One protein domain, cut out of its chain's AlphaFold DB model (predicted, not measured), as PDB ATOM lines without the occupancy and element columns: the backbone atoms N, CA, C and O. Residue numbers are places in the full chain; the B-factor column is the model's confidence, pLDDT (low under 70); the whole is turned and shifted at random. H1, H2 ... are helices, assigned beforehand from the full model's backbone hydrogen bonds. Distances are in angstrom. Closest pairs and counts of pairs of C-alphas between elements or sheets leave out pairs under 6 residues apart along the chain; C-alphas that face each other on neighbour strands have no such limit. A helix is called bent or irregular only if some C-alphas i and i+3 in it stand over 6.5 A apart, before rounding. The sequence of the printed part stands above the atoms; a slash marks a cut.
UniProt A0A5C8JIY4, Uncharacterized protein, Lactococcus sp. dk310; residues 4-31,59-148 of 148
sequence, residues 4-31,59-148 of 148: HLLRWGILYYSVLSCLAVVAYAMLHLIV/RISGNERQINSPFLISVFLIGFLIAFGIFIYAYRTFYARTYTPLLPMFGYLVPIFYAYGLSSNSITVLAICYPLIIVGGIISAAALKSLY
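What this domain is: This is residues 4 to 31 and 59 to 148 of the 148 residues of an uncharacterized protein of Lactococcus sp. dk310 (UniProt A0A5C8JIY4). This is an elongated bundle of four helices set lengthwise, in which H1, H2, H3 and H4 each touch the next and H4 closes the ring by touching H1. The bundle is up and down, each helix running against the one before it in the chain, with H1 the longest and kinked, and H3 the shortest. The printed part has 118 residues, with four named helices in the order H1, H2, H3, H4 and no named strand; the class is all helix. It is compact, with a radius of gyration of the C-alphas of 15.2 A, and spans 48 by 27 by 20 A.

Where its parts are: Find C-alpha 4 at (164.549, 156.832, 145.736); from there H1, residues 4 to 31, runs 38.9 A to C-alpha 31 at (174.462, 131.823, 117.604). Look near residue 11 for its kink of 39 degrees; H1 is irregular, with C-alphas 7 and 10 standing 7.5 A apart. H2, residues 70 to 92, is 32.8 A long. H3, residues 102 to 116, is 21.4 A long and neither bent nor irregular, but only just: C-alphas 112 and 115 are 6.5 A apart. H4, residues 122 to 147, runs 37.0 A to C-alpha 147 at (156.856, 160.576, 148.489); it is irregular, with C-alphas 143 and 146 standing 7.1 A apart.

How they stand to each other: Start at H1, which touches H4 with residues 6 to 18 alone; their closest C-alphas, those of Leu 11 and Gly 137, are 4.4 A apart, and the two run opposite ways at a shallow tilt of 17 degrees. H1 also touches H2, closest at the C-alphas of Ile 10 and Ala 83, 6.1 A, opposite ways at a shallow tilt of 11 degrees. H2 and H3 form a helical hairpin, with the C-alphas of Phe 80 and Met 105 closest at 5.1 A and a shallow tilt of 33 degrees, only just short of steep. H3 and H4 form another, closest at the C-alphas of Pro 104 and Ile 133, 4.1 A, at a shallow tilt of 21 degrees. H2 and H4 are close but not clearly touching, with the C-alphas of Ala 90 and Leu 144 closest at 7.6 A. Every O i to N i+4 pair is within hydrogen-bond range in H2; the counts are 22 of 24 in H1, 7 of 11 in H3 and 17 of 22 in H4.

The domain as a whole: The two C-alphas farthest apart, those of Val 31 and Phe 94, are 50.6 A apart. Residues 32 to 58 are not printed, and C-alphas 31 and 59 stand 11.3 A apart across this cut, which lies in the link from H1 to H2. The link from H2 to H3 is short and that from H3 to H4 is tight. Mean pLDDT of the printed part is 80.7, and it is under 70 at residues 29 to 31, 59 to 68, 114 to 122 and 147 to 148.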
ATOM      1  N   HIS A   4     164.029 156.574 147.079       80.50
ATOM      2  CA  HIS A   4     164.549 156.832 145.736       80.50
ATOM      3  C   HIS A   4     164.373 155.618 144.831       80.50
ATOM      4  O   HIS A   4     163.947 155.746 143.688       80.50
ATOM      5  N   LEU A   5     164.630 154.432 145.384       80.38
ATOM      6  CA  LEU A   5     164.420 153.160 144.704       80.38
ATOM      7  C   LEU A   5     162.929 152.892 144.469       80.38
ATOM      8  O   LEU A   5     162.589 152.260 143.483       80.38
ATOM      9  N   LEU A   6     162.036 153.389 145.334       83.19
ATOM     10  CA  LEU A   6     160.583 153.274 145.135       83.19
ATOM     11  C   LEU A   6     160.120 154.113 143.944       83.19
ATOM     12  O   LEU A   6     159.375 153.629 143.099       83.19
ATOM     13  N   ARG A   7     160.601 155.357 143.858       85.38
ATOM     14  CA  ARG A   7     160.232 156.286 142.789       85.38
ATOM     15  C   ARG A   7     160.754 155.843 141.424       85.38
ATOM     16  O   ARG A   7     160.008 155.846 140.454       85.38
ATOM     17  N   TRP A   8     162.028 155.472 141.350       89.88
ATOM     18  CA  TRP A   8     162.693 155.185 140.077       89.88
ATOM     19  C   TRP A   8     162.796 153.694 139.752       89.88
ATOM     20  O   TRP A   8     163.226 153.343 138.660       89.88
ATOM     21  N   GLY A   9     162.395 152.808 140.669       89.50
ATOM     22  CA  GLY A   9     162.588 151.361 140.544       89.50
ATOM     23  C   GLY A   9     161.957 150.764 139.292       89.50
ATOM     24  O   GLY A   9     162.623 150.006 138.592       89.50
ATOM     25  N   ILE A  10     160.720 151.160 138.965       91.12
ATOM     26  CA  ILE A  10     160.057 150.717 137.728       91.12
ATOM     27  C   ILE A  10     160.857 151.182 136.517       91.12
ATOM     28  O   ILE A  10     161.176 150.366 135.665       91.12
ATOM     29  N   LEU A  11     161.223 152.466 136.452       92.81
ATOM     30  CA  LEU A  11     161.948 153.021 135.310       92.81
ATOM     31  C   LEU A  11     163.310 152.340 135.111       92.81
ATOM     32  O   LEU A  11     163.629 151.934 133.996       92.81
ATOM     33  N   TYR A  12     164.100 152.196 136.179       93.75
ATOM     34  CA  TYR A  12     165.403 151.537 136.102       93.75
ATOM     35  C   TYR A  12     165.266 150.104 135.605       93.75
ATOM     36  O   TYR A  12     165.994 149.696 134.702       93.75
ATOM     37  N   TYR A  13     164.298 149.361 136.140       94.56
ATOM     38  CA  TYR A  13     164.047 148.002 135.692       94.56
ATOM     39  C   TYR A  13     163.542 147.948 134.240       94.56
ATOM     40  O   TYR A  13     163.978 147.093 133.475       94.56
ATOM     41  N   SER A  14     162.694 148.886 133.816       92.62
ATOM     42  CA  SER A  14     162.207 149.002 132.434       92.62
ATOM     43  C   SER A  14     163.330 149.203 131.422       92.62
ATOM     44  O   SER A  14     163.341 148.556 130.377       92.62
ATOM     45  N   VAL A  15     164.306 150.056 131.731       94.12
ATOM     46  CA  VAL A  15     165.458 150.273 130.845       94.12
ATOM     47  C   VAL A  15     166.378 149.049 130.842       94.12
ATOM     48  O   VAL A  15     166.774 148.585 129.775       94.12
ATOM     49  N   LEU A  16     166.677 148.486 132.018       93.81
ATOM     50  CA  LEU A  16     167.542 147.308 132.137       93.81
ATOM     51  C   LEU A  16     166.951 146.071 131.451       93.81
ATOM     52  O   LEU A  16     167.666 145.374 130.733       93.81
ATOM     53  N   SER A  17     165.655 145.810 131.631       92.19
ATOM     54  CA  SER A  17     164.962 144.694 130.977       92.19
ATOM     55  C   SER A  17     164.948 144.854 129.458       92.19
ATOM     56  O   SER A  17     165.239 143.890 128.754       92.19
ATOM     57  N   CYS A  18     164.723 146.069 128.948       90.88
ATOM     58  CA  CYS A  18     164.792 146.354 127.515       90.88
ATOM     59  C   CYS A  18     166.173 146.014 126.939       90.88
ATOM     60  O   CYS A  18     166.275 145.242 125.984       90.88
ATOM     61  N   LEU A  19     167.244 146.507 127.571       91.38
ATOM     62  CA  LEU A  19     168.617 146.203 127.159       91.38
ATOM     63  C   LEU A  19     168.910 144.699 127.209       91.38
ATOM     64  O   LEU A  19     169.498 144.157 126.276       91.38
ATOM     65  N   ALA A  20     168.461 144.013 128.262       88.94
ATOM     66  CA  ALA A  20     168.643 142.575 128.418       88.94
ATOM     67  C   ALA A  20     167.932 141.773 127.315       88.94
ATOM     68  O   ALA A  20     168.502 140.824 126.780       88.94
ATOM     69  N   VAL A  21     166.714 142.167 126.928       86.50
ATOM     70  CA  VAL A  21     165.966 141.515 125.843       86.50
ATOM     71  C   VAL A  21     166.601 141.775 124.477       86.50
ATOM     72  O   VAL A  21     166.717 140.844 123.681       86.50
ATOM     73  N   VAL A  22     167.068 142.999 124.212       85.38
ATOM     74  CA  VAL A  22     167.794 143.321 122.972       85.38
ATOM     75  C   VAL A  22     169.094 142.519 122.881       85.38
ATOM     76  O   VAL A  22     169.347 141.882 121.859       85.38
ATOM     77  N   ALA A  23     169.886 142.486 123.955       85.56
ATOM     78  CA  ALA A  23     171.122 141.710 124.009       85.56
ATOM     79  C   ALA A  23     170.858 140.211 123.809       85.56
ATOM     80  O   ALA A  23     171.551 139.553 123.035       85.56
ATOM     81  N   TYR A  24     169.813 139.676 124.445       82.31
ATOM     82  CA  TYR A  24     169.394 138.288 124.272       82.31
ATOM     83  C   TYR A  24     169.035 137.971 122.810       82.31
ATOM     84  O   TYR A  24     169.464 136.941 122.281       82.31
ATOM     85  N   ALA A  25     168.295 138.862 122.140       76.75
ATOM     86  CA  ALA A  25     167.935 138.708 120.731       76.75
ATOM     87  C   ALA A  25     169.165 138.768 119.806       76.75
ATOM     88  O   ALA A  25     169.292 137.948 118.895       76.75
ATOM     89  N   MET A  26     170.104 139.685 120.065       76.44
ATOM     90  CA  MET A  26     171.367 139.788 119.321       76.44
ATOM     91  C   MET A  26     172.252 138.550 119.501       76.44
ATOM     92  O   MET A  26     172.788 138.032 118.524       76.44
ATOM     93  N   LEU A  27     172.374 138.031 120.725       76.38
ATOM     94  CA  LEU A  27     173.127 136.804 120.989       76.38
ATOM     95  C   LEU A  27     172.538 135.612 120.235       76.38
ATOM     96  O   LEU A  27     173.284 134.834 119.648       76.38
ATOM     97  N   HIS A  28     171.210 135.498 120.181       71.12
ATOM     98  CA  HIS A  28     170.567 134.442 119.402       71.12
ATOM     99  C   HIS A  28     170.864 134.580 117.904       71.12
ATOM    100  O   HIS A  28     171.224 133.590 117.270       71.12
ATOM    101  N   LEU A  29     170.802 135.792 117.343       67.06
ATOM    102  CA  LEU A  29     171.173 136.047 115.943       67.06
ATOM    103  C   LEU A  29     172.601 135.581 115.615       67.06
ATOM    104  O   LEU A  29     172.819 134.944 114.584       67.06
ATOM    105  N   ILE A  30     173.554 135.860 116.509       69.12
ATOM    106  CA  ILE A  30     174.955 135.450 116.355       69.12
ATOM    107  C   ILE A  30     175.088 133.923 116.437       69.12
ATOM    108  O   ILE A  30     175.749 133.314 115.594       69.12
ATOM    109  N   VAL A  31     174.429 133.285 117.411       67.38
ATOM    110  CA  VAL A  31     174.462 131.823 117.604       67.38
ATOM    111  C   VAL A  31     173.904 131.078 116.387       67.38
ATOM    112  O   VAL A  31     174.453 130.045 116.002       67.38
ATOM    113  N   ARG A  59     163.992 131.221 119.937       57.53
ATOM    114  CA  ARG A  59     163.552 129.831 119.775       57.53
ATOM    115  C   ARG A  59     164.370 128.893 120.660       57.53
ATOM    116  O   ARG A  59     165.427 128.429 120.253       57.53
ATOM    117  N   ILE A  60     163.852 128.535 121.829       43.84
ATOM    118  CA  ILE A  60     164.295 127.330 122.545       43.84
ATOM    119  C   ILE A  60     163.130 126.338 122.454       43.84
ATOM    120  O   ILE A  60     162.229 126.388 123.272       43.84
ATOM    121  N   SER A  61     163.101 125.548 121.372       36.75
ATOM    122  CA  SER A  61     162.172 124.436 121.060       36.75
ATOM    123  C   SER A  61     160.668 124.568 121.413       36.75
ATOM    124  O   SER A  61     160.285 124.647 122.577       36.75
ATOM    125  N   GLY A  62     159.798 124.386 120.409       45.41
ATOM    126  CA  GLY A  62     158.359 124.118 120.587       45.41
ATOM    127  C   GLY A  62     157.444 125.354 120.552       45.41
ATOM    128  O   GLY A  62     157.754 126.372 121.152       45.41
ATOM    129  N   ASN A  63     156.323 125.213 119.826       48.69
ATOM    130  CA  ASN A  63     155.212 126.156 119.592       48.69
ATOM    131  C   ASN A  63     155.589 127.589 119.131       48.69
ATOM    132  O   ASN A  63     156.014 128.432 119.911       48.69
ATOM    133  N   GLU A  64     155.323 127.899 117.853       50.00
ATOM    134  CA  GLU A  64     155.660 129.172 117.177       50.00
ATOM    135  C   GLU A  64     154.989 130.424 117.774       50.00
ATOM    136  O   GLU A  64     155.333 131.543 117.406       50.00
ATOM    137  N   ARG A  65     154.024 130.243 118.681       52.19
ATOM    138  CA  ARG A  65     153.195 131.317 119.239       52.19
ATOM    139  C   ARG A  65     153.561 131.704 120.674       52.19
ATOM    140  O   ARG A  65     152.856 132.524 121.247       52.19
ATOM    141  N   GLN A  66     154.607 131.120 121.274       54.62
ATOM    142  CA  GLN A  66     154.888 131.271 122.712       54.62
ATOM    143  C   GLN A  66     156.299 131.778 123.011       54.62
ATOM    144  O   GLN A  66     157.279 131.337 122.415       54.62
ATOM    145  N   ILE A  67     156.412 132.681 123.994       60.56
ATOM    146  CA  ILE A  67     157.697 132.978 124.633       60.56
ATOM    147  C   ILE A  67     158.048 131.769 125.499       60.56
ATOM    148  O   ILE A  67     157.635 131.688 126.648       60.56
ATOM    149  N   ASN A  68     158.799 130.822 124.937       62.62
ATOM    150  CA  ASN A  68     159.228 129.617 125.652       62.62
ATOM    151  C   ASN A  68     160.651 129.740 126.230       62.62
ATOM    152  O   ASN A  68     161.273 128.750 126.596       62.62
ATOM    153  N   SER A  69     161.203 130.958 126.277       72.88
ATOM    154  CA  SER A  69     162.517 131.210 126.872       72.88
ATOM    155  C   SER A  69     162.363 131.450 128.376       72.88
ATOM    156  O   SER A  69     161.782 132.474 128.757       72.88
ATOM    157  N   PRO A  70     162.918 130.577 129.242       78.31
ATOM    158  CA  PRO A  70     162.873 130.771 130.692       78.31
ATOM    159  C   PRO A  70     163.468 132.118 131.121       78.31
ATOM    160  O   PRO A  70     162.988 132.742 132.068       78.31
ATOM    161  N   PHE A  71     164.481 132.596 130.390       82.62
ATOM    162  CA  PHE A  71     165.094 133.901 130.616       82.62
ATOM    163  C   PHE A  71     164.091 135.038 130.406       82.62
ATOM    164  O   PHE A  71     163.891 135.849 131.308       82.62
ATOM    165  N   LEU A  72     163.417 135.074 129.251       82.75
ATOM    166  CA  LEU A  72     162.433 136.119 128.964       82.75
ATOM    167  C   LEU A  72     161.266 136.084 129.950       82.75
ATOM    168  O   LEU A  72     160.898 137.128 130.481       82.75
ATOM    169  N   ILE A  73     160.728 134.895 130.239       84.62
ATOM    170  CA  ILE A  73     159.651 134.728 131.226       84.62
ATOM    171  C   ILE A  73     160.074 135.316 132.577       84.62
ATOM    172  O   ILE A  73     159.318 136.081 133.172       84.62
ATOM    173  N   SER A  74     161.296 135.028 133.031       87.56
ATOM    174  CA  SER A  74     161.822 135.563 134.293       87.56
ATOM    175  C   SER A  74     161.926 137.090 134.269       87.56
ATOM    176  O   SER A  74     161.508 137.745 135.222       87.56
ATOM    177  N   VAL A  75     162.422 137.676 133.172       90.62
ATOM    178  CA  VAL A  75     162.527 139.136 133.011       90.62
ATOM    179  C   VAL A  75     161.149 139.802 133.097       90.62
ATOM    180  O   VAL A  75     160.986 140.790 133.820       90.62
ATOM    181  N   PHE A  76     160.141 139.262 132.410       90.38
ATOM    182  CA  PHE A  76     158.785 139.813 132.457       90.38
ATOM    183  C   PHE A  76     158.132 139.617 133.830       90.38
ATOM    184  O   PHE A  76     157.535 140.554 134.363       90.38
ATOM    185  N   LEU A  77     158.300 138.446 134.451       91.62
ATOM    186  CA  LEU A  77     157.733 138.141 135.764       91.62
ATOM    187  C   LEU A  77     158.308 139.046 136.862       91.62
ATOM    188  O   LEU A  77     157.557 139.588 137.671       91.62
ATOM    189  N   ILE A  78     159.625 139.264 136.874       93.88
ATOM    190  CA  ILE A  78     160.269 140.167 137.838       93.88
ATOM    191  C   ILE A  78     159.771 141.606 137.634       93.88
ATOM    192  O   ILE A  78     159.450 142.284 138.610       93.88
ATOM    193  N   GLY A  79     159.632 142.063 136.383       92.50
ATOM    194  CA  GLY A  79     159.094 143.394 136.078       92.50
ATOM    195  C   GLY A  79     157.663 143.585 136.562       92.50
ATOM    196  O   GLY A  79     157.347 144.597 137.192       92.50
ATOM    197  N   PHE A  80     156.820 142.574 136.347       94.00
ATOM    198  CA  PHE A  80     155.463 142.525 136.879       94.00
ATOM    199  C   PHE A  80     155.449 142.625 138.412       94.00
ATOM    200  O   PHE A  80     154.737 143.466 138.960       94.00
ATOM    201  N   LEU A  81     156.267 141.829 139.110       94.56
ATOM    202  CA  LEU A  81     156.335 141.835 140.577       94.56
ATOM    203  C   LEU A  81     156.813 143.181 141.136       94.56
ATOM    204  O   LEU A  81     156.272 143.655 142.137       94.56
ATOM    205  N   ILE A  82     157.784 143.829 140.484       92.75
ATOM    206  CA  ILE A  82     158.255 145.169 140.863       92.75
ATOM    207  C   ILE A  82     157.126 146.194 140.715       92.75
ATOM    208  O   ILE A  82     156.861 146.958 141.648       92.75
ATOM    209  N   ALA A  83     156.439 146.204 139.569       92.44
ATOM    210  CA  ALA A  83     155.331 147.121 139.317       92.44
ATOM    211  C   ALA A  83     154.171 146.894 140.303       92.44
ATOM    212  O   ALA A  83     153.640 147.855 140.862       92.44
ATOM    213  N   PHE A  84     153.842 145.633 140.592       93.56
ATOM    214  CA  PHE A  84     152.813 145.250 141.555       93.56
ATOM    215  C   PHE A  84     153.164 145.656 142.994       93.56
ATOM    216  O   PHE A  84     152.338 146.231 143.703       93.56
ATOM    217  N   GLY A  85     154.407 145.430 143.430       90.81
ATOM    218  CA  GLY A  85     154.864 145.846 144.757       90.81
ATOM    219  C   GLY A  85     154.796 147.363 144.948       90.81
ATOM    220  O   GLY A  85     154.330 147.848 145.982       90.81
ATOM    221  N   ILE A  86     155.198 148.124 143.926       89.44
ATOM    222  CA  ILE A  86     155.129 149.591 143.940       89.44
ATOM    223  C   ILE A  86     153.678 150.075 143.887       89.44
ATOM    224  O   ILE A  86     153.338 151.015 144.603       89.44
ATOM    225  N   PHE A  87     152.808 149.407 143.126       92.00
ATOM    226  CA  PHE A  87     151.371 149.674 143.128       92.00
ATOM    227  C   PHE A  87     150.765 149.531 144.530       92.00
ATOM    228  O   PHE A  87     150.123 150.461 145.013       92.00
ATOM    229  N   ILE A  88     151.017 148.413 145.222       90.31
ATOM    230  CA  ILE A  88     150.515 148.191 146.589       90.31
ATOM    231  C   ILE A  88     151.011 149.290 147.534       90.31
ATOM    232  O   ILE A  88     150.235 149.821 148.332       90.31
ATOM    233  N   TYR A  89     152.297 149.640 147.451       87.44
ATOM    234  CA  TYR A  89     152.884 150.671 148.301       87.44
ATOM    235  C   TYR A  89     152.255 152.050 148.054       87.44
ATOM    236  O   TYR A  89     151.858 152.735 149.002       87.44
ATOM    237  N   ALA A  90     152.119 152.435 146.784       87.06
ATOM    238  CA  ALA A  90     151.481 153.679 146.378       87.06
ATOM    239  C   ALA A  90     150.022 153.723 146.846       87.06
ATOM    240  O   ALA A  90     149.600 154.691 147.468       87.06
ATOM    241  N   TYR A  91     149.264 152.645 146.637       86.56
ATOM    242  CA  TYR A  91     147.843 152.576 146.978       86.56
ATOM    243  C   TYR A  91     147.566 152.719 148.483       86.56
ATOM    244  O   TYR A  91     146.593 153.369 148.889       86.56
ATOM    245  N   ARG A  92     148.448 152.147 149.315       85.94
ATOM    246  CA  ARG A  92     148.397 152.256 150.781       85.94
ATOM    247  C   ARG A  92     148.777 153.644 151.300       85.94
ATOM    248  O   ARG A  92     148.353 154.011 152.391       85.94
ATOM    249  N   THR A  93     149.542 154.420 150.539       82.31
ATOM    250  CA  THR A  93     150.046 155.727 150.972       82.31
ATOM    251  C   THR A  93     149.123 156.837 150.476       82.31
ATOM    252  O   THR A  93     149.103 157.132 149.287       82.31
ATOM    253  N   PHE A  94     148.382 157.492 151.375       75.75
ATOM    254  CA  PHE A  94     147.356 158.480 151.003       75.75
ATOM    255  C   PHE A  94     147.878 159.595 150.075       75.75
ATOM    256  O   PHE A  94     147.291 159.847 149.027       75.75
ATOM    257  N   TYR A  95     149.030 160.190 150.397       75.06
ATOM    258  CA  TYR A  95     149.634 161.286 149.622       75.06
ATOM    259  C   TYR A  95     150.285 160.861 148.294       75.06
ATOM    260  O   TYR A  95     150.604 161.708 147.463       75.06
ATOM    261  N   ALA A  96     150.504 159.561 148.083       76.25
ATOM    262  CA  ALA A  96     151.164 159.011 146.895       76.25
ATOM    263  C   ALA A  96     150.279 158.005 146.144       76.25
ATOM    264  O   ALA A  96     150.774 157.239 145.315       76.25
ATOM    265  N   ARG A  97     148.970 157.994 146.432       82.56
ATOM    266  CA  ARG A  97     148.012 157.066 145.832       82.56
ATOM    267  C   ARG A  97     147.925 157.308 144.332       82.56
ATOM    268  O   ARG A  97     147.470 158.353 143.877       82.56
ATOM    269  N   THR A  98     148.339 156.313 143.558       86.94
ATOM    270  CA  THR A  98     148.303 156.366 142.099       86.94
ATOM    271  C   THR A  98     148.102 154.976 141.509       86.94
ATOM    272  O   THR A  98     148.549 153.974 142.065       86.94
ATOM    273  N   TYR A  99     147.439 154.930 140.357       88.12
ATOM    274  CA  TYR A  99     147.247 153.722 139.554       88.12
ATOM    275  C   TYR A  99     148.263 153.621 138.410       88.12
ATOM    276  O   TYR A  99     148.247 152.663 137.645       88.12
ATOM    277  N   THR A 100     149.167 154.596 138.291       90.12
ATOM    278  CA  THR A 100     150.163 154.664 137.211       90.12
ATOM    279  C   THR A 100     151.083 153.438 137.110       90.12
ATOM    280  O   THR A 100     151.353 153.047 135.972       90.12
ATOM    281  N   PRO A 101     151.463 152.735 138.206       90.69
ATOM    282  CA  PRO A 101     152.238 151.498 138.104       90.69
ATOM    283  C   PRO A 101     151.507 150.351 137.393       90.69
ATOM    284  O   PRO A 101     152.157 149.399 136.970       90.69
ATOM    285  N   LEU A 102     150.182 150.433 137.210       91.19
ATOM    286  CA  LEU A 102     149.431 149.435 136.445       91.19
ATOM    287  C   LEU A 102     149.797 149.453 134.958       91.19
ATOM    288  O   LEU A 102     149.817 148.399 134.333       91.19
ATOM    289  N   LEU A 103     150.130 150.616 134.389       90.88
ATOM    290  CA  LEU A 103     150.484 150.729 132.970       90.88
ATOM    291  C   LEU A 103     151.714 149.869 132.599       90.88
ATOM    292  O   LEU A 103     151.592 149.014 131.720       90.88
ATOM    293  N   PRO A 104     152.876 150.005 133.276       91.31
ATOM    294  CA  PRO A 104     154.005 149.116 133.029       91.31
ATOM    295  C   PRO A 104     153.712 147.676 133.471       91.31
ATOM    296  O   PRO A 104     154.193 146.753 132.824       91.31
ATOM    297  N   MET A 105     152.887 147.458 134.506       92.31
ATOM    298  CA  MET A 105     152.478 146.112 134.937       92.31
ATOM    299  C   MET A 105     151.772 145.343 133.811       92.31
ATOM    300  O   MET A 105     152.150 144.208 133.527       92.31
ATOM    301  N   PHE A 106     150.806 145.965 133.127       90.31
ATOM    302  CA  PHE A 106     150.159 145.372 131.954       90.31
ATOM    303  C   PHE A 106     151.148 145.159 130.808       90.31
ATOM    304  O   PHE A 106     151.119 144.111 130.169       90.31
ATOM    305  N   GLY A 107     152.069 146.101 130.596       89.75
ATOM    306  CA  GLY A 107     153.132 145.963 129.605       89.75
ATOM    307  C   GLY A 107     154.027 144.737 129.831       89.75
ATOM    308  O   GLY A 107     154.367 144.059 128.867       89.75
ATOM    309  N   TYR A 108     154.365 144.399 131.081       90.44
ATOM    310  CA  TYR A 108     155.104 143.169 131.409       90.44
ATOM    311  C   TYR A 108     154.249 141.902 131.304       90.44
ATOM    312  O   TYR A 108     154.772 140.821 131.053       90.44
ATOM    313  N   LEU A 109     152.937 142.026 131.490       88.94
ATOM    314  CA  LEU A 109     152.012 140.901 131.509       88.94
ATOM    315  C   LEU A 109     151.658 140.424 130.091       88.94
ATOM    316  O   LEU A 109     151.626 139.220 129.841       88.94
ATOM    317  N   VAL A 110     151.460 141.346 129.143       86.19
ATOM    318  CA  VAL A 110     151.082 141.014 127.756       86.19
ATOM    319  C   VAL A 110     152.049 140.013 127.097       86.19
ATOM    320  O   VAL A 110     151.555 139.011 126.586       86.19
ATOM    321  N   PRO A 111     153.388 140.174 127.144       80.25
ATOM    322  CA  PRO A 111     154.327 139.211 126.560       80.25
ATOM    323  C   PRO A 111     154.261 137.804 127.174       80.25
ATOM    324  O   PRO A 111     154.568 136.831 126.491       80.25
ATOM    325  N   ILE A 112     153.846 137.670 128.438       77.75
ATOM    326  CA  ILE A 112     153.711 136.367 129.112       77.75
ATOM    327  C   ILE A 112     152.484 135.621 128.572       77.75
ATOM    328  O   ILE A 112     152.571 134.455 128.193       77.75
ATOM    329  N   PHE A 113     151.342 136.309 128.488       73.12
ATOM    330  CA  PHE A 113     150.083 135.730 127.999       73.12
ATOM    331  C   PHE A 113     149.983 135.688 126.473       73.12
ATOM    332  O   PHE A 113     149.135 134.985 125.924       73.12
ATOM    333  N   TYR A 114     150.891 136.381 125.784       64.88
ATOM    334  CA  TYR A 114     151.058 136.345 124.337       64.88
ATOM    335  C   TYR A 114     151.151 134.920 123.772       64.88
ATOM    336  O   TYR A 114     150.698 134.669 122.653       64.88
ATOM    337  N   ALA A 115     151.618 133.973 124.593       53.16
ATOM    338  CA  ALA A 115     151.603 132.541 124.327       53.16
ATOM    339  C   ALA A 115     150.235 131.958 123.887       53.16
ATOM    340  O   ALA A 115     150.183 130.862 123.324       53.16
ATOM    341  N   TYR A 116     149.132 132.681 124.095       51.78
ATOM    342  CA  TYR A 116     147.767 132.253 123.784       51.78
ATOM    343  C   TYR A 116     147.083 133.060 122.658       51.78
ATOM    344  O   TYR A 116     145.866 133.210 122.660       51.78
ATOM    345  N   GLY A 117     147.829 133.529 121.645       49.81
ATOM    346  CA  GLY A 117     147.251 133.764 120.304       49.81
ATOM    347  C   GLY A 117     146.941 135.206 119.876       49.81
ATOM    348  O   GLY A 117     146.091 135.391 119.008       49.81
ATOM    349  N   LEU A 118     147.625 136.222 120.416       51.06
ATOM    350  CA  LEU A 118     147.348 137.638 120.098       51.06
ATOM    351  C   LEU A 118     148.005 138.165 118.795       51.06
ATOM    352  O   LEU A 118     147.573 139.176 118.254       51.06
ATOM    353  N   SER A 119     149.069 137.526 118.295       53.03
ATOM    354  CA  SER A 119     149.769 137.870 117.036       53.03
ATOM    355  C   SER A 119     150.672 136.702 116.614       53.03
ATOM    356  O   SER A 119     150.923 135.809 117.417       53.03
ATOM    357  N   SER A 120     151.180 136.694 115.381       58.25
ATOM    358  CA  SER A 120     152.079 135.654 114.853       58.25
ATOM    359  C   SER A 120     153.566 135.875 115.161       58.25
ATOM    360  O   SER A 120     154.339 134.936 115.004       58.25
ATOM    361  N   ASN A 121     153.976 137.078 115.587       68.31
ATOM    362  CA  ASN A 121     155.383 137.430 115.805       68.31
ATOM    363  C   ASN A 121     155.650 138.005 117.212       68.31
ATOM    364  O   ASN A 121     155.170 139.080 117.565       68.31
ATOM    365  N   SER A 122     156.485 137.330 118.006       69.75
ATOM    366  CA  SER A 122     156.840 137.777 119.361       69.75
ATOM    367  C   SER A 122     157.593 139.109 119.383       69.75
ATOM    368  O   SER A 122     157.434 139.886 120.321       69.75
ATOM    369  N   ILE A 123     158.354 139.433 118.335       74.25
ATOM    370  CA  ILE A 123     159.123 140.682 118.251       74.25
ATOM    371  C   ILE A 123     158.192 141.893 118.146       74.25
ATOM    372  O   ILE A 123     158.452 142.915 118.777       74.25
ATOM    373  N   THR A 124     157.089 141.792 117.397       74.81
ATOM    374  CA  THR A 124     156.150 142.916 117.244       74.81
ATOM    375  C   THR A 124     155.422 143.207 118.551       74.81
ATOM    376  O   THR A 124     155.234 144.369 118.906       74.81
ATOM    377  N   VAL A 125     155.090 142.173 119.326       79.19
ATOM    378  CA  VAL A 125     154.501 142.350 120.658       79.19
ATOM    379  C   VAL A 125     155.481 143.001 121.620       79.19
ATOM    380  O   VAL A 125     155.103 143.942 122.315       79.19
ATOM    381  N   LEU A 126     156.749 142.587 121.611       82.25
ATOM    382  CA  LEU A 126     157.787 143.248 122.403       82.25
ATOM    383  C   LEU A 126     157.972 144.716 121.995       82.25
ATOM    384  O   LEU A 126     158.076 145.576 122.868       82.25
ATOM    385  N   ALA A 127     157.940 145.014 120.694       82.31
ATOM    386  CA  ALA A 127     158.058 146.372 120.171       82.31
ATOM    387  C   ALA A 127     156.898 147.291 120.595       82.31
ATOM    388  O   ALA A 127     157.109 148.489 120.744       82.31
ATOM    389  N   ILE A 128     155.698 146.750 120.829       84.69
ATOM    390  CA  ILE A 128     154.545 147.507 121.349       84.69
ATOM    391  C   ILE A 128     154.602 147.620 122.881       84.69
ATOM    392  O   ILE A 128     154.319 148.679 123.444       84.69
ATOM    393  N   CYS A 129     154.985 146.544 123.572       88.75
ATOM    394  CA  CYS A 129     154.977 146.494 125.034       88.75
ATOM    395  C   CYS A 129     156.075 147.361 125.657       88.75
ATOM    396  O   CYS A 129     155.819 148.036 126.650       88.75
ATOM    397  N   TYR A 130     157.285 147.395 125.090       89.88
ATOM    398  CA  TYR A 130     158.395 148.147 125.685       89.88
ATOM    399  C   TYR A 130     158.182 149.668 125.749       89.88
ATOM    400  O   TYR A 130     158.449 150.244 126.806       89.88
ATOM    401  N   PRO A 131     157.648 150.339 124.712       91.31
ATOM    402  CA  PRO A 131     157.235 151.735 124.819       91.31
ATOM    403  C   PRO A 131     156.233 151.971 125.956       91.31
ATOM    404  O   PRO A 131     156.422 152.896 126.743       91.31
ATOM    405  N   LEU A 132     155.224 151.104 126.109       90.19
ATOM    406  CA  LEU A 132     154.249 151.187 127.209       90.19
ATOM    407  C   LEU A 132     154.911 151.009 128.583       90.19
ATOM    408  O   LEU A 132     154.624 151.764 129.511       90.19
ATOM    409  N   ILE A 133     155.830 150.049 128.707       93.56
ATOM    410  CA  ILE A 133     156.603 149.784 129.928       93.56
ATOM    411  C   ILE A 133     157.474 150.992 130.313       93.56
ATOM    412  O   ILE A 133     157.542 151.367 131.486       93.56
ATOM    413  N   ILE A 134     158.151 151.610 129.342       93.94
ATOM    414  CA  ILE A 134     159.062 152.738 129.579       93.94
ATOM    415  C   ILE A 134     158.269 154.005 129.897       93.94
ATOM    416  O   ILE A 134     158.505 154.623 130.934       93.94
ATOM    417  N   VAL A 135     157.287 154.364 129.063       92.94
ATOM    418  CA  VAL A 135     156.427 155.536 129.287       92.94
ATOM    419  C   VAL A 135     155.665 155.393 130.604       92.94
ATOM    420  O   VAL A 135     155.645 156.320 131.412       92.94
ATOM    421  N   GLY A 136     155.121 154.207 130.886       91.00
ATOM    422  CA  GLY A 136     154.475 153.902 132.158       91.00
ATOM    423  C   GLY A 136     155.411 154.022 133.356       91.00
ATOM    424  O   GLY A 136     155.006 154.536 134.399       91.00
ATOM    425  N   GLY A 137     156.676 153.622 133.206       91.62
ATOM    426  CA  GLY A 137     157.718 153.835 134.209       91.62
ATOM    427  C   GLY A 137     158.006 155.316 134.472       91.62
ATOM    428  O   GLY A 137     158.092 155.714 135.633       91.62
ATOM    429  N   ILE A 138     158.089 156.144 133.422       92.81
ATOM    430  CA  ILE A 138     158.293 157.602 133.534       92.81
ATOM    431  C   ILE A 138     157.119 158.248 134.274       92.81
ATOM    432  O   ILE A 138     157.323 158.975 135.247       92.81
ATOM    433  N   ILE A 139     155.889 157.950 133.848       91.69
ATOM    434  CA  ILE A 139     154.669 158.496 134.454       91.69
ATOM    435  C   ILE A 139     154.559 158.055 135.919       91.69
ATOM    436  O   ILE A 139     154.261 158.875 136.785       91.69
ATOM    437  N   SER A 140     154.870 156.790 136.220       89.75
ATOM    438  CA  SER A 140     154.877 156.278 137.596       89.75
ATOM    439  C   SER A 140     155.907 156.999 138.469       89.75
ATOM    440  O   SER A 140     155.594 157.415 139.584       89.75
ATOM    441  N   ALA A 141     157.122 157.216 137.959       90.06
ATOM    442  CA  ALA A 141     158.168 157.940 138.680       90.06
ATOM    443  C   ALA A 141     157.819 159.421 138.911       90.06
ATOM    444  O   ALA A 141     158.216 160.005 139.927       90.06
ATOM    445  N   ALA A 142     157.078 160.038 137.987       88.75
ATOM    446  CA  ALA A 142     156.555 161.391 138.140       88.75
ATOM    447  C   ALA A 142     155.431 161.450 139.188       88.75
ATOM    448  O   ALA A 142     155.464 162.313 140.066       88.75
ATOM    449  N   ALA A 143     154.488 160.504 139.156       86.50
ATOM    450  CA  ALA A 143     153.382 160.421 140.110       86.50
ATOM    451  C   ALA A 143     153.856 160.153 141.549       86.50
ATOM    452  O   ALA A 143     153.292 160.681 142.501       86.50
ATOM    453  N   LEU A 144     154.943 159.396 141.712       85.69
ATOM    454  CA  LEU A 144     155.562 159.101 143.009       85.69
ATOM    455  C   LEU A 144     156.451 160.238 143.545       85.69
ATOM    456  O   LEU A 144     157.130 160.057 144.559       85.69
ATOM    457  N   LYS A 145     156.470 161.416 142.900       81.38
ATOM    458  CA  LYS A 145     157.216 162.588 143.389       81.38
ATOM    459  C   LYS A 145     156.770 163.003 144.793       81.38
ATOM    460  O   LYS A 145     157.627 163.398 145.568       81.38
ATOM    461  N   SER A 146     155.490 162.841 145.133       70.62
ATOM    462  CA  SER A 146     154.918 163.216 146.437       70.62
ATOM    463  C   SER A 146     155.385 162.365 147.627       70.62
ATOM    464  O   SER A 146     155.027 162.653 148.764       70.62
ATOM    465  N   LEU A 147     156.188 161.315 147.405       67.50
ATOM    466  CA  LEU A 147     156.856 160.576 148.489       67.50
ATOM    467  C   LEU A 147     158.021 161.359 149.135       67.50
ATOM    468  O   LEU A 147     158.568 160.909 150.157       67.50
ATOM    469  N   TYR A 148     158.390 162.490 148.531       59.69
ATOM    470  CA  TYR A 148     159.427 163.438 148.929       59.69
ATOM    471  C   TYR A 148     158.834 164.818 149.157       59.69
ATOM    472  O   TYR A 148     159.324 165.469 150.102       59.69
TER     473      TYR A 148